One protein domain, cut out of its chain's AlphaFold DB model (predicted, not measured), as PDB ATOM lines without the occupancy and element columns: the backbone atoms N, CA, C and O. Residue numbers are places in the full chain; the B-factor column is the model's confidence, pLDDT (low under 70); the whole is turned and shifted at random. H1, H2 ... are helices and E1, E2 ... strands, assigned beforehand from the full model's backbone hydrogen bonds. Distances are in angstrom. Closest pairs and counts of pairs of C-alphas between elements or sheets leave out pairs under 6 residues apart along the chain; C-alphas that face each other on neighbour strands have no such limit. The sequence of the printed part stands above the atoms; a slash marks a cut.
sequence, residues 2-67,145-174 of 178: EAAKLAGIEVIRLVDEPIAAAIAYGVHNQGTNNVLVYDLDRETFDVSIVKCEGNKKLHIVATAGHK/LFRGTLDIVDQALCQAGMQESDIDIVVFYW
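This is residues 2 to 67 and 145 to 174 of the 178 residues of an uncharacterized protein of Diploscapter pachys (UniProt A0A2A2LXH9). A twisted sheet of four strands stands between two helices, with the long H3 slanting across one face, over E3 and E2, and the short H2 packed on the other, while residues 3 to 10, with most of the small helix H1, stick out as an arm. This gives three layers, helices on both faces of a sheet. The printed part has 96 residues, with H1, H2, E1, E2, E3, H3 and E4 along the chain, and its class is mixed, helices and strands. The sheet's order is E3, E2, E1, E4, and it is mixed: E1 to E3 form a meander, each strand the antiparallel neighbour of the one before, and E4 is parallel to E1. The whole is only just compact, close to loose, with a radius of gyration of the C-alphas of 14.6 A and spans of 45 by 34 by 19 A.

Find C-alpha 32 at (-55.566, -29.578, 44.684); from there E1, residues 32 to 40, runs 25.3 A. E2, residues 45 to 53, runs 25.9 A, and E3, residues 58 to 66, runs 23.6 A and bends by 61 degrees at residue 61. E4, residues 169 to 173, covers 12.8 A and ends at C-alpha 173, at (-39.746, -42.754, 40.674). H3, residues 145 to 160, runs 23.1 A; H2, residues 17 to 24, runs 10.3 A. H1, residues 2 to 6, covers 6.1 A from C-alpha 2 at (-44.509, -60.137, 59.379).

Begin at the hairpin E1 and E2, where N 37 and O 48 are 2.8 A apart, within hydrogen-bond range. In the hairpin E2 and E3, look at N 47 and O 64, 2.8 A apart. Beside E1, the edge strand E4 has N 171 and O 36 at 2.8 A. H3 is on the sheet at a height over the sheet of 8.0 A, slantwise to the strands, at 39 degrees to E3 on the local plane; its closest C-alphas to E3 are those of Ala 156 and Ala 64, 5.1 A apart. H2 is on the opposite face and touches E1, with the C-alphas of Pro 18 and Val 37 closest at 5.9 A. H1 is not on the sheet and is apart from H2. In H1 and H2 every O i to N i+4 pair is within hydrogen-bond range; in H3, 11 of 12 are.

The two C-alphas farthest apart are those of Gly 8 and Ser 165, at 45.8 A. Residues 68 to 144 are not printed, and C-alphas 67 and 145 are 12.0 A apart across the cut. Of the links that are printed whole, none is long. The mean pLDDT of the printed part is 90.5; look for values under 70 at residues 54 to 56 and residue 174.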
ATOM      1  N   GLU A   2     -45.297 -59.102  58.681       88.25
ATOM      2  CA  GLU A   2     -44.509 -60.137  59.379       88.25
ATOM      3  C   GLU A   2     -42.997 -59.898  59.335       88.25
ATOM      4  O   GLU A   2     -42.345 -59.999  60.369       88.25
ATOM      5  N   ALA A   3     -42.447 -59.494  58.186       93.38
ATOM      6  CA  ALA A   3     -41.025 -59.164  58.069       93.38
ATOM      7  C   ALA A   3     -40.585 -58.064  59.057       93.38
ATOM      8  O   ALA A   3     -39.570 -58.212  59.730       93.38
ATOM      9  N   ALA A   4     -41.382 -57.000  59.212       90.44
ATOM     10  CA  ALA A   4     -41.103 -55.924  60.166       90.44
ATOM     11  C   ALA A   4     -41.160 -56.421  61.620       90.44
ATOM     12  O   ALA A   4     -40.277 -56.111  62.414       90.44
ATOM     13  N   LYS A   5     -42.142 -57.272  61.944       90.56
ATOM     14  CA  LYS A   5     -42.255 -57.906  63.262       90.56
ATOM     15  C   LYS A   5     -41.045 -58.789  63.577       90.56
ATOM     16  O   LYS A   5     -40.519 -58.714  64.682       90.56
ATOM     17  N   LEU A   6     -40.594 -59.601  62.619       94.88
ATOM     18  CA  LEU A   6     -39.398 -60.440  62.763       94.88
ATOM     19  C   LEU A   6     -38.126 -59.604  62.954       94.88
ATOM     20  O   LEU A   6     -37.235 -60.014  63.688       94.88
ATOM     21  N   ALA A   7     -38.067 -58.419  62.346       94.88
ATOM     22  CA  ALA A   7     -36.978 -57.463  62.521       94.88
ATOM     23  C   ALA A   7     -37.079 -56.623  63.815       94.88
ATOM     24  O   ALA A   7     -36.211 -55.790  64.059       94.88
ATOM     25  N   GLY A   8     -38.122 -56.806  64.637       94.81
ATOM     26  CA  GLY A   8     -38.342 -56.012  65.851       94.81
ATOM     27  C   GLY A   8     -38.759 -54.559  65.587       94.81
ATOM     28  O   GLY A   8     -38.599 -53.711  66.460       94.81
ATOM     29  N   ILE A   9     -39.278 -54.262  64.391       95.12
ATOM     30  CA  ILE A   9     -39.703 -52.920  63.979       95.12
ATOM     31  C   ILE A   9     -41.201 -52.754  64.253       95.12
ATOM     32  O   ILE A   9     -42.033 -53.508  63.739       95.12
ATOM     33  N   GLU A  10     -41.552 -51.729  65.030       94.00
ATOM     34  CA  GLU A  10     -42.939 -51.308  65.222       94.00
ATOM     35  C   GLU A  10     -43.459 -50.601  63.960       94.00
ATOM     36  O   GLU A  10     -42.945 -49.560  63.548       94.00
ATOM     37  N   VAL A  11     -44.493 -51.165  63.329       91.81
ATOM     38  CA  VAL A  11     -45.109 -50.573  62.134       91.81
ATOM     39  C   VAL A  11     -46.260 -49.666  62.548       91.81
ATOM     40  O   VAL A  11     -47.360 -50.138  62.820       91.81
ATOM     41  N   ILE A  12     -46.008 -48.356  62.543       90.94
ATOM     42  CA  ILE A  12     -47.016 -47.338  62.878       90.94
ATOM     43  C   ILE A  12     -48.091 -47.256  61.786       90.94
ATOM     44  O   ILE A  12     -49.283 -47.158  62.073       90.94
ATOM     45  N   ARG A  13     -47.674 -47.284  60.515       88.25
ATOM     46  CA  ARG A  13     -48.567 -47.210  59.356       88.25
ATOM     47  C   ARG A  13     -47.870 -47.746  58.109       88.25
ATOM     48  O   ARG A  13     -46.697 -47.461  57.893       88.25
ATOM     49  N   LEU A  14     -48.618 -48.466  57.274       88.00
ATOM     50  CA  LEU A  14     -48.227 -48.738  55.893       88.00
ATOM     51  C   LEU A  14     -48.766 -47.634  54.984       88.00
ATOM     52  O   LEU A  14     -49.897 -47.170  55.157       88.00
ATOM     53  N   VAL A  15     -47.937 -47.202  54.044       88.94
ATOM     54  CA  VAL A  15     -48.272 -46.188  53.048       88.94
ATOM     55  C   VAL A  15     -47.964 -46.784  51.688       88.94
ATOM     56  O   VAL A  15     -46.904 -47.382  51.519       88.94
ATOM     57  N   ASP A  16     -48.890 -46.625  50.749       89.00
ATOM     58  CA  ASP A  16     -48.667 -47.040  49.372       89.00
ATOM     59  C   ASP A  16     -47.542 -46.202  48.758       89.00
ATOM     60  O   ASP A  16     -47.508 -44.977  48.905       89.00
ATOM     61  N   GLU A  17     -46.629 -46.861  48.056       87.56
ATOM     62  CA  GLU A  17     -45.477 -46.254  47.388       87.56
ATOM     63  C   GLU A  17     -45.809 -45.009  46.547       87.56
ATOM     64  O   GLU A  17     -45.174 -43.976  46.779       87.56
ATOM     65  N   PRO A  18     -46.853 -44.987  45.687       91.12
ATOM     66  CA  PRO A  18     -47.187 -43.776  44.933       91.12
ATOM     67  C   PRO A  18     -47.644 -42.615  45.829       91.12
ATOM     68  O   PRO A  18     -47.362 -41.451  45.538       91.12
ATOM     69  N   ILE A  19     -48.294 -42.899  46.963       90.00
ATOM     70  CA  ILE A  19     -48.642 -41.868  47.950       90.00
ATOM     71  C   ILE A  19     -47.375 -41.371  48.652       90.00
ATOM     72  O   ILE A  19     -47.222 -40.165  48.854       90.00
ATOM     73  N   ALA A  20     -46.457 -42.269  49.012       89.00
ATOM     74  CA  ALA A  20     -45.185 -41.901  49.624       89.00
ATOM     75  C   ALA A  20     -44.339 -41.025  48.683       89.00
ATOM     76  O   ALA A  20     -43.820 -39.997  49.121       89.00
ATOM     77  N   ALA A  21     -44.271 -41.368  47.393       87.94
ATOM     78  CA  ALA A  21     -43.592 -40.584  46.365       87.94
ATOM     79  C   ALA A  21     -44.210 -39.183  46.223       87.94
ATOM     80  O   ALA A  21     -43.496 -38.180  46.294       87.94
ATOM     81  N   ALA A  22     -45.539 -39.092  46.121       86.38
ATOM     82  CA  ALA A  22     -46.254 -37.817  46.089       86.38
ATOM     83  C   ALA A  22     -45.960 -36.958  47.340       86.38
ATOM     84  O   ALA A  22     -45.650 -35.769  47.236       86.38
ATOM     85  N   ILE A  23     -45.991 -37.557  48.536       86.38
ATOM     86  CA  ILE A  23     -45.659 -36.863  49.791       86.38
ATOM     87  C   ILE A  23     -44.210 -36.361  49.778       86.38
ATOM     88  O   ILE A  23     -43.987 -35.198  50.119       86.38
ATOM     89  N   ALA A  24     -43.250 -37.196  49.367       85.44
ATOM     90  CA  ALA A  24     -41.823 -36.869  49.334       85.44
ATOM     91  C   ALA A  24     -41.504 -35.703  48.386       85.44
ATOM     92  O   ALA A  24     -40.674 -34.857  48.712       85.44
ATOM     93  N   TYR A  25     -42.215 -35.608  47.260       81.81
ATOM     94  CA  TYR A  25     -42.118 -34.473  46.336       81.81
ATOM     95  C   TYR A  25     -42.841 -33.206  46.827       81.81
ATOM     96  O   TYR A  25     -42.783 -32.166  46.174       81.81
ATOM     97  N   GLY A  26     -43.519 -33.256  47.978       81.00
ATOM     98  CA  GLY A  26     -44.165 -32.091  48.585       81.00
ATOM     99  C   GLY A  26     -45.447 -31.635  47.885       81.00
ATOM    100  O   GLY A  26     -45.974 -30.576  48.228       81.00
ATOM    101  N   VAL A  27     -45.988 -32.432  46.955       77.50
ATOM    102  CA  VAL A  27     -47.178 -32.073  46.154       77.50
ATOM    103  C   VAL A  27     -48.419 -31.844  47.024       77.50
ATOM    104  O   VAL A  27     -49.292 -31.054  46.681       77.50
ATOM    105  N   HIS A  28     -48.452 -32.466  48.207       73.50
ATOM    106  CA  HIS A  28     -49.530 -32.321  49.184       73.50
ATOM    107  C   HIS A  28     -49.687 -30.900  49.752       73.50
ATOM    108  O   HIS A  28     -50.733 -30.583  50.314       73.50
ATOM    109  N   ASN A  29     -48.664 -30.051  49.603       72.44
ATOM    110  CA  ASN A  29     -48.669 -28.661  50.065       72.44
ATOM    111  C   ASN A  29     -49.044 -27.662  48.963       72.44
ATOM    112  O   ASN A  29     -49.118 -26.463  49.226       72.44
ATOM    113  N   GLN A  30     -49.258 -28.133  47.731       74.25
ATOM    114  CA  GLN A  30     -49.455 -27.287  46.549       74.25
ATOM    115  C   GLN A  30     -50.935 -27.139  46.156       74.25
ATOM    116  O   GLN A  30     -51.241 -26.738  45.039       74.25
ATOM    117  N   GLY A  31     -51.866 -27.448  47.063       78.56
ATOM    118  CA  GLY A  31     -53.305 -27.337  46.814       78.56
ATOM    119  C   GLY A  31     -53.917 -28.610  46.234       78.56
ATOM    120  O   GLY A  31     -53.548 -29.715  46.627       78.56
ATOM    121  N   THR A  32     -54.914 -28.454  45.365       84.88
ATOM    122  CA  THR A  32     -55.566 -29.578  44.684       84.88
ATOM    123  C   THR A  32     -54.830 -29.866  43.389       84.88
ATOM    124  O   THR A  32     -54.798 -28.995  42.532       84.88
ATOM    125  N   ASN A  33     -54.265 -31.067  43.270       89.75
ATOM    126  CA  ASN A  33     -53.490 -31.484  42.103       89.75
ATOM    127  C   ASN A  33     -53.769 -32.952  41.770       89.75
ATOM    128  O   ASN A  33     -53.920 -33.777  42.679       89.75
ATOM    129  N   ASN A  34     -53.757 -33.284  40.487       94.00
ATOM    130  CA  ASN A  34     -53.663 -34.646  39.986       94.00
ATOM    131  C   ASN A  34     -52.195 -34.948  39.671       94.00
ATOM    132  O   ASN A  34     -51.558 -34.282  38.853       94.00
ATOM    133  N   VAL A  35     -51.650 -35.949  40.350       94.81
ATOM    134  CA  VAL A  35     -50.242 -36.325  40.262       94.81
ATOM    135  C   VAL A  35     -50.135 -37.678  39.588       94.81
ATOM    136  O   VAL A  35     -50.693 -38.655  40.081       94.81
ATOM    137  N   LEU A  36     -49.388 -37.757  38.496       96.56
ATOM    138  CA  LEU A  36     -49.020 -39.023  37.881       96.56
ATOM    139  C   LEU A  36     -47.678 -39.473  38.454       96.56
ATOM    140  O   LEU A  36     -46.662 -38.806  38.274       96.56
ATOM    141  N   VAL A  37     -47.669 -40.604  39.151       95.50
ATOM    142  CA  VAL A  37     -46.447 -41.280  39.585       95.50
ATOM    143  C   VAL A  37     -46.069 -42.292  38.515       95.50
ATOM    144  O   VAL A  37     -46.833 -43.215  38.243       95.50
ATOM    145  N   TYR A  38     -44.910 -42.081  37.904       95.38
ATOM    146  CA  TYR A  38     -44.302 -42.934  36.891       95.38
ATOM    147  C   TYR A  38     -43.177 -43.723  37.562       95.38
ATOM    148  O   TYR A  38     -42.119 -43.154  37.848       95.38
ATOM    149  N   ASP A  39     -43.416 -45.004  37.832       93.25
ATOM    150  CA  ASP A  39     -42.513 -45.867  38.591       93.25
ATOM    151  C   ASP A  39     -41.949 -46.980  37.707       93.25
ATOM    152  O   ASP A  39     -42.646 -47.933  37.366       93.25
ATOM    153  N   LEU A  40     -40.694 -46.823  37.279       91.25
ATOM    154  CA  LEU A  40     -39.990 -47.804  36.450       91.25
ATOM    155  C   LEU A  40     -38.893 -48.466  37.270       91.25
ATOM    156  O   LEU A  40     -37.765 -47.972  37.316       91.25
ATOM    157  N   ASP A  41     -39.217 -49.598  37.878       89.25
ATOM    158  CA  ASP A  41     -38.297 -50.304  38.751       89.25
ATOM    159  C   ASP A  41     -37.462 -51.357  37.981       89.25
ATOM    160  O   ASP A  41     -37.322 -51.355  36.748       89.25
ATOM    161  N   ARG A  42     -36.801 -52.256  38.719       89.62
ATOM    162  CA  ARG A  42     -35.998 -53.329  38.124       89.62
ATOM    163  C   ARG A  42     -36.844 -54.377  37.395       89.62
ATOM    164  O   ARG A  42     -36.348 -54.941  36.420       89.62
ATOM    165  N   GLU A  43     -38.044 -54.690  37.853       89.75
ATOM    166  CA  GLU A  43     -38.856 -55.821  37.401       89.75
ATOM    167  C   GLU A  43     -40.174 -55.404  36.739       89.75
ATOM    168  O   GLU A  43     -40.539 -55.987  35.716       89.75
ATOM    169  N   THR A  44     -40.856 -54.403  37.279       91.25
ATOM    170  CA  THR A  44     -42.149 -53.884  36.860       91.25
ATOM    171  C   THR A  44     -42.066 -52.424  36.411       91.25
ATOM    172  O   THR A  44     -41.097 -51.695  36.630       91.25
ATOM    173  N   PHE A  45     -43.115 -52.017  35.709       94.62
ATOM    174  CA  PHE A  45     -43.424 -50.620  35.472       94.62
ATOM    175  C   PHE A  45     -44.849 -50.372  35.924       94.62
ATOM    176  O   PHE A  45     -45.755 -51.056  35.447       94.62
ATOM    177  N   ASP A  46     -45.040 -49.398  36.800       94.94
ATOM    178  CA  ASP A  46     -46.329 -49.054  37.376       94.94
ATOM    179  C   ASP A  46     -46.583 -47.547  37.220       94.94
ATOM    180  O   ASP A  46     -45.712 -46.699  37.415       94.94
ATOM    181  N   VAL A  47     -47.811 -47.201  36.846       96.88
ATOM    182  CA  VAL A  47     -48.299 -45.826  36.759       96.88
ATOM    183  C   VAL A  47     -49.467 -45.687  37.712       96.88
ATOM    184  O   VAL A  47     -50.444 -46.427  37.617       96.88
ATOM    185  N   SER A  48     -49.384 -44.721  38.623       97.19
ATOM    186  CA  SER A  48     -50.472 -44.403  39.549       97.19
ATOM    187  C   SER A  48     -50.881 -42.947  39.430       97.19
ATOM    188  O   SER A  48     -50.038 -42.056  39.474       97.19
ATOM    189  N   ILE A  49     -52.185 -42.696  39.347       97.00
ATOM    190  CA  ILE A  49     -52.743 -41.345  39.415       97.00
ATOM    191  C   ILE A  49     -53.187 -41.097  40.851       97.00
ATOM    192  O   ILE A  49     -54.089 -41.758  41.366       97.00
ATOM    193  N   VAL A  50     -52.535 -40.145  41.505       95.25
ATOM    194  CA  VAL A  50     -52.783 -39.745  42.887       95.25
ATOM    195  C   VAL A  50     -53.453 -38.384  42.886       95.25
ATOM    196  O   VAL A  50     -52.886 -37.396  42.426       95.25
ATOM    197  N   LYS A  51     -54.651 -38.310  43.458       92.88
ATOM    198  CA  LYS A  51     -55.347 -37.044  43.648       92.88
ATOM    199  C   LYS A  51     -55.013 -36.470  45.015       92.88
ATOM    200  O   LYS A  51     -55.172 -37.133  46.044       92.88
ATOM    201  N   CYS A  52     -54.566 -35.222  45.022       89.31
ATOM    202  CA  CYS A  52     -54.378 -34.433  46.224       89.31
ATOM    203  C   CYS A  52     -55.569 -33.492  46.412       89.31
ATOM    204  O   CYS A  52     -55.887 -32.699  45.531       89.31
ATOM    205  N   GLU A  53     -56.227 -33.562  47.568       84.25
ATOM    206  CA  GLU A  53     -57.350 -32.689  47.918       84.25
ATOM    207  C   GLU A  53     -56.968 -31.765  49.080       84.25
ATOM    208  O   GLU A  53     -57.427 -31.939  50.214       84.25
ATOM    209  N   GLY A  54     -56.081 -30.798  48.808       67.50
ATOM    210  CA  GLY A  54     -55.547 -29.877  49.818       67.50
ATOM    211  C   GLY A  54     -54.880 -30.600  50.999       67.50
ATOM    212  O   GLY A  54     -54.734 -31.819  50.993       67.50
ATOM    213  N   ASN A  55     -54.494 -29.851  52.040       64.38
ATOM    214  CA  ASN A  55     -53.654 -30.273  53.183       64.38
ATOM    215  C   ASN A  55     -54.123 -31.501  54.018       64.38
ATOM    216  O   ASN A  55     -53.726 -31.619  55.179       64.38
ATOM    217  N   LYS A  56     -55.022 -32.379  53.548       65.75
ATOM    218  CA  LYS A  56     -55.627 -33.427  54.383       65.75
ATOM    219  C   LYS A  56     -55.744 -34.819  53.760       65.75
ATOM    220  O   LYS A  56     -55.756 -35.763  54.551       65.75
ATOM    221  N   LYS A  57     -55.826 -35.013  52.433       80.12
ATOM    222  CA  LYS A  57     -55.988 -36.371  51.858       80.12
ATOM    223  C   LYS A  57     -55.331 -36.538  50.485       80.12
ATOM    224  O   LYS A  57     -55.635 -35.798  49.554       80.12
ATOM    225  N   LEU A  58     -54.483 -37.560  50.376       88.31
ATOM    226  CA  LEU A  58     -54.073 -38.154  49.105       88.31
ATOM    227  C   LEU A  58     -54.807 -39.483  48.950       88.31
ATOM    228  O   LEU A  58     -54.927 -40.232  49.923       88.31
ATOM    229  N   HIS A  59     -55.282 -39.773  47.748       91.06
ATOM    230  CA  HIS A  59     -55.807 -41.090  47.412       91.06
ATOM    231  C   HIS A  59     -55.459 -41.445  45.970       91.06
ATOM    232  O   HIS A  59     -55.319 -40.574  45.113       91.06
ATOM    233  N   ILE A  60     -55.304 -42.740  45.729       95.00
ATOM    234  CA  ILE A  60     -55.048 -43.287  44.401       95.00
ATOM    235  C   ILE A  60     -56.387 -43.371  43.667       95.00
ATOM    236  O   ILE A  60     -57.361 -43.894  44.208       95.00
ATOM    237  N   VAL A  61     -56.433 -42.826  42.455       96.31
ATOM    238  CA  VAL A  61     -57.601 -42.852  41.564       96.31
ATOM    239  C   VAL A  61     -57.523 -44.053  40.628       96.31
ATOM    240  O   VAL A  61     -58.518 -44.743  40.427       96.31
ATOM    241  N   ALA A  62     -56.336 -44.321  40.089       97.31
ATOM    242  CA  ALA A  62     -56.079 -45.447  39.206       97.31
ATOM    243  C   ALA A  62     -54.632 -45.918  39.343       97.31
ATOM    244  O   ALA A  62     -53.740 -45.112  39.621       97.31
ATOM    245  N   THR A  63     -54.422 -47.208  39.089       96.31
ATOM    246  CA  THR A  63     -53.100 -47.819  38.961       96.31
ATOM    247  C   THR A  63     -53.132 -48.813  37.809       96.31
ATOM    248  O   THR A  63     -53.958 -49.726  37.795       96.31
ATOM    249  N   ALA A  64     -52.205 -48.659  36.871       96.88
ATOM    250  CA  ALA A  64     -51.951 -49.605  35.794       96.88
ATOM    251  C   ALA A  64     -50.476 -50.011  35.834       96.88
ATOM    252  O   ALA A  64     -49.632 -49.214  36.230       96.88
ATOM    253  N   GLY A  65     -50.153 -51.234  35.422       94.69
ATOM    254  CA  GLY A  65     -48.778 -51.710  35.495       94.69
ATOM    255  C   GLY A  65     -48.493 -52.929  34.633       94.69
ATOM    256  O   GLY A  65     -49.402 -53.623  34.171       94.69
ATOM    257  N   HIS A  66     -47.207 -53.193  34.414       91.38
ATOM    258  CA  HIS A  66     -46.715 -54.275  33.576       91.38
ATOM    259  C   HIS A  66     -45.498 -54.970  34.204       91.38
ATOM    260  O   HIS A  66     -44.420 -54.397  34.339       91.38
ATOM    261  N   LYS A  67     -45.644 -56.263  34.520       85.00
ATOM    262  CA  LYS A  67     -44.637 -57.062  35.254       85.00
ATOM    263  C   LYS A  67     -43.379 -57.450  34.467       85.00
ATOM    264  O   LYS A  67     -42.473 -58.065  35.019       85.00
ATOM    265  N   LEU A 145     -39.982 -51.209  24.292       92.25
ATOM    266  CA  LEU A 145     -40.290 -51.168  25.727       92.25
ATOM    267  C   LEU A 145     -40.594 -49.740  26.176       92.25
ATOM    268  O   LEU A 145     -41.543 -49.539  26.921       92.25
ATOM    269  N   PHE A 146     -39.847 -48.751  25.675       91.81
ATOM    270  CA  PHE A 146     -40.112 -47.341  25.978       91.81
ATOM    271  C   PHE A 146     -41.463 -46.869  25.443       91.81
ATOM    272  O   PHE A 146     -42.146 -46.113  26.111       91.81
ATOM    273  N   ARG A 147     -41.892 -47.332  24.262       93.19
ATOM    274  CA  ARG A 147     -43.259 -47.058  23.792       93.19
ATOM    275  C   ARG A 147     -44.309 -47.748  24.656       93.19
ATOM    276  O   ARG A 147     -45.321 -47.136  24.960       93.19
ATOM    277  N   GLY A 148     -44.034 -48.971  25.104       93.88
ATOM    278  CA  GLY A 148     -44.933 -49.705  25.992       93.88
ATOM    279  C   GLY A 148     -45.203 -48.998  27.322       93.88
ATOM    280  O   GLY A 148     -46.250 -49.230  27.915       93.88
ATOM    281  N   THR A 149     -44.318 -48.111  27.796       95.00
ATOM    282  CA  THR A 149     -44.615 -47.326  29.004       95.00
ATOM    283  C   THR A 149     -45.712 -46.294  28.763       95.00
ATOM    284  O   THR A 149     -46.515 -46.045  29.660       95.00
ATOM    285  N   LEU A 150     -45.809 -45.746  27.548       94.94
ATOM    286  CA  LEU A 150     -46.883 -44.826  27.174       94.94
ATOM    287  C   LEU A 150     -48.235 -45.545  27.145       94.94
ATOM    288  O   LEU A 150     -49.202 -45.025  27.683       94.94
ATOM    289  N   ASP A 151     -48.277 -46.791  26.659       95.75
ATOM    290  CA  ASP A 151     -49.510 -47.591  26.660       95.75
ATOM    291  C   ASP A 151     -50.063 -47.810  28.085       95.75
ATOM    292  O   ASP A 151     -51.277 -47.875  28.288       95.75
ATOM    293  N   ILE A 152     -49.188 -47.939  29.090       97.12
ATOM    294  CA  ILE A 152     -49.590 -48.086  30.500       97.12
ATOM    295  C   ILE A 152     -50.013 -46.739  31.105       97.12
ATOM    296  O   ILE A 152     -50.948 -46.702  31.907       97.12
ATOM    297  N   VAL A 153     -49.384 -45.629  30.696       97.50
ATOM    298  CA  VAL A 153     -49.833 -44.272  31.056       97.50
ATOM    299  C   VAL A 153     -51.250 -44.020  30.536       97.50
ATOM    300  O   VAL A 153     -52.122 -43.636  31.317       97.50
ATOM    301  N   ASP A 154     -51.508 -44.325  29.265       97.38
ATOM    302  CA  ASP A 154     -52.826 -44.173  28.639       97.38
ATOM    303  C   ASP A 154     -53.887 -45.026  29.343       97.38
ATOM    304  O   ASP A 154     -55.012 -44.578  29.581       97.38
ATOM    305  N   GLN A 155     -53.527 -46.250  29.741       97.81
ATOM    306  CA  GLN A 155     -54.408 -47.112  30.527       97.81
ATOM    307  C   GLN A 155     -54.749 -46.502  31.889       97.81
ATOM    308  O   GLN A 155     -55.920 -46.514  32.271       97.81
ATOM    309  N   ALA A 156     -53.766 -45.961  32.616       98.06
ATOM    310  CA  ALA A 156     -54.006 -45.321  33.907       98.06
ATOM    311  C   ALA A 156     -54.922 -44.092  33.764       98.06
ATOM    312  O   ALA A 156     -55.886 -43.958  34.521       98.06
ATOM    313  N   LEU A 157     -54.676 -43.241  32.761       98.19
ATOM    314  CA  LEU A 157     -55.511 -42.075  32.445       98.19
ATOM    315  C   LEU A 157     -56.948 -42.483  32.110       98.19
ATOM    316  O   LEU A 157     -57.901 -41.959  32.691       98.19
ATOM    317  N   CYS A 158     -57.112 -43.487  31.245       97.94
ATOM    318  CA  CYS A 158     -58.422 -44.010  30.873       97.94
ATOM    319  C   CYS A 158     -59.182 -44.574  32.083       97.94
ATOM    320  O   CYS A 158     -60.380 -44.328  32.220       97.94
ATOM    321  N   GLN A 159     -58.508 -45.311  32.972       97.81
ATOM    322  CA  GLN A 159     -59.117 -45.849  34.194       97.81
ATOM    323  C   GLN A 159     -59.520 -44.747  35.179       97.81
ATOM    324  O   GLN A 159     -60.545 -44.873  35.848       97.81
ATOM    325  N   ALA A 160     -58.747 -43.660  35.248       97.19
ATOM    326  CA  ALA A 160     -59.080 -42.491  36.054       97.19
ATOM    327  C   ALA A 160     -60.171 -41.606  35.428       97.19
ATOM    328  O   ALA A 160     -60.677 -40.705  36.098       97.19
ATOM    329  N   GLY A 161     -60.540 -41.843  34.163       97.56
ATOM    330  CA  GLY A 161     -61.440 -40.968  33.412       97.56
ATOM    331  C   GLY A 161     -60.847 -39.576  33.179       97.56
ATOM    332  O   GLY A 161     -61.587 -38.596  33.189       97.56
ATOM    333  N   MET A 162     -59.523 -39.497  33.020       97.69
ATOM    334  CA  MET A 162     -58.754 -38.260  32.868       97.69
ATOM    335  C   MET A 162     -58.058 -38.207  31.507       97.69
ATOM    336  O   MET A 162     -57.772 -39.234  30.893       97.69
ATOM    337  N   GLN A 163     -57.770 -36.996  31.047       97.38
ATOM    338  CA  GLN A 163     -56.922 -36.707  29.894       97.38
ATOM    339  C   GLN A 163     -55.536 -36.240  30.358       97.38
ATOM    340  O   GLN A 163     -55.357 -35.837  31.505       97.38
ATOM    341  N   GLU A 164     -54.555 -36.229  29.453       95.88
ATOM    342  CA  GLU A 164     -53.203 -35.719  29.739       95.88
ATOM    343  C   GLU A 164     -53.221 -34.292  30.311       95.88
ATOM    344  O   GLU A 164     -52.455 -33.975  31.217       95.88
ATOM    345  N   SER A 165     -54.135 -33.442  29.825       96.94
ATOM    346  CA  SER A 165     -54.303 -32.059  30.286       96.94
ATOM    347  C   SER A 165     -54.817 -31.927  31.718       96.94
ATOM    348  O   SER A 165     -54.763 -30.832  32.269       96.94
ATOM    349  N   ASP A 166     -55.349 -33.005  32.298       96.75
ATOM    350  CA  ASP A 166     -55.847 -33.018  33.672       96.75
ATOM    351  C   ASP A 166     -54.734 -33.323  34.688       96.75
ATOM    352  O   ASP A 166     -54.982 -33.236  35.889       96.75
ATOM    353  N   ILE A 167     -53.532 -33.709  34.238       96.75
ATOM    354  CA  ILE A 167     -52.386 -34.015  35.103       96.75
ATOM    355  C   ILE A 167     -51.563 -32.751  35.352       96.75
ATOM    356  O   ILE A 167     -50.979 -32.179  34.433       96.75
ATOM    357  N   ASP A 168     -51.452 -32.358  36.618       94.06
ATOM    358  CA  ASP A 168     -50.733 -31.147  37.023       94.06
ATOM    359  C   ASP A 168     -49.237 -31.411  37.235       94.06
ATOM    360  O   ASP A 168     -48.388 -30.555  36.975       94.06
ATOM    361  N   ILE A 169     -48.899 -32.596  37.755       92.94
ATOM    362  CA  ILE A 169     -47.536 -32.943  38.170       92.94
ATOM    363  C   ILE A 169     -47.222 -34.376  37.756       92.94
ATOM    364  O   ILE A 169     -47.984 -35.299  38.038       92.94
ATOM    365  N   VAL A 170     -46.043 -34.573  37.166       94.31
ATOM    366  CA  VAL A 170     -45.476 -35.903  36.927       94.31
ATOM    367  C   VAL A 170     -44.311 -36.127  37.882       94.31
ATOM    368  O   VAL A 170     -43.346 -35.361  37.902       94.31
ATOM    369  N   VAL A 171     -44.405 -37.186  38.679       92.06
ATOM    370  CA  VAL A 171     -43.355 -37.645  39.584       92.06
ATOM    371  C   VAL A 171     -42.709 -38.880  38.984       92.06
ATOM    372  O   VAL A 171     -43.353 -39.909  38.813       92.06
ATOM    373  N   PHE A 172     -41.414 -38.784  38.709       89.62
ATOM    374  CA  PHE A 172     -40.613 -39.913  38.267       89.62
ATOM    375  C   PHE A 172     -39.978 -40.609  39.470       89.62
ATOM    376  O   PHE A 172     -39.234 -39.986  40.237       89.62
ATOM    377  N   TYR A 173     -40.267 -41.896  39.619       78.81
ATOM    378  CA  TYR A 173     -39.746 -42.754  40.674       78.81
ATOM    379  C   TYR A 173     -38.956 -43.914  40.046       78.81
ATOM    380  O   TYR A 173     -39.295 -44.401  38.968       78.81
ATOM    381  N   TRP A 174     -37.801 -44.233  40.639       68.25
ATOM    382  CA  TRP A 174     -36.833 -45.233  40.153       68.25
ATOM    383  C   TRP A 174     -36.352 -45.137  38.693       68.25
ATOM    384  O   TRP A 174     -35.768 -46.085  38.176       68.25
TER     385      TRP A 174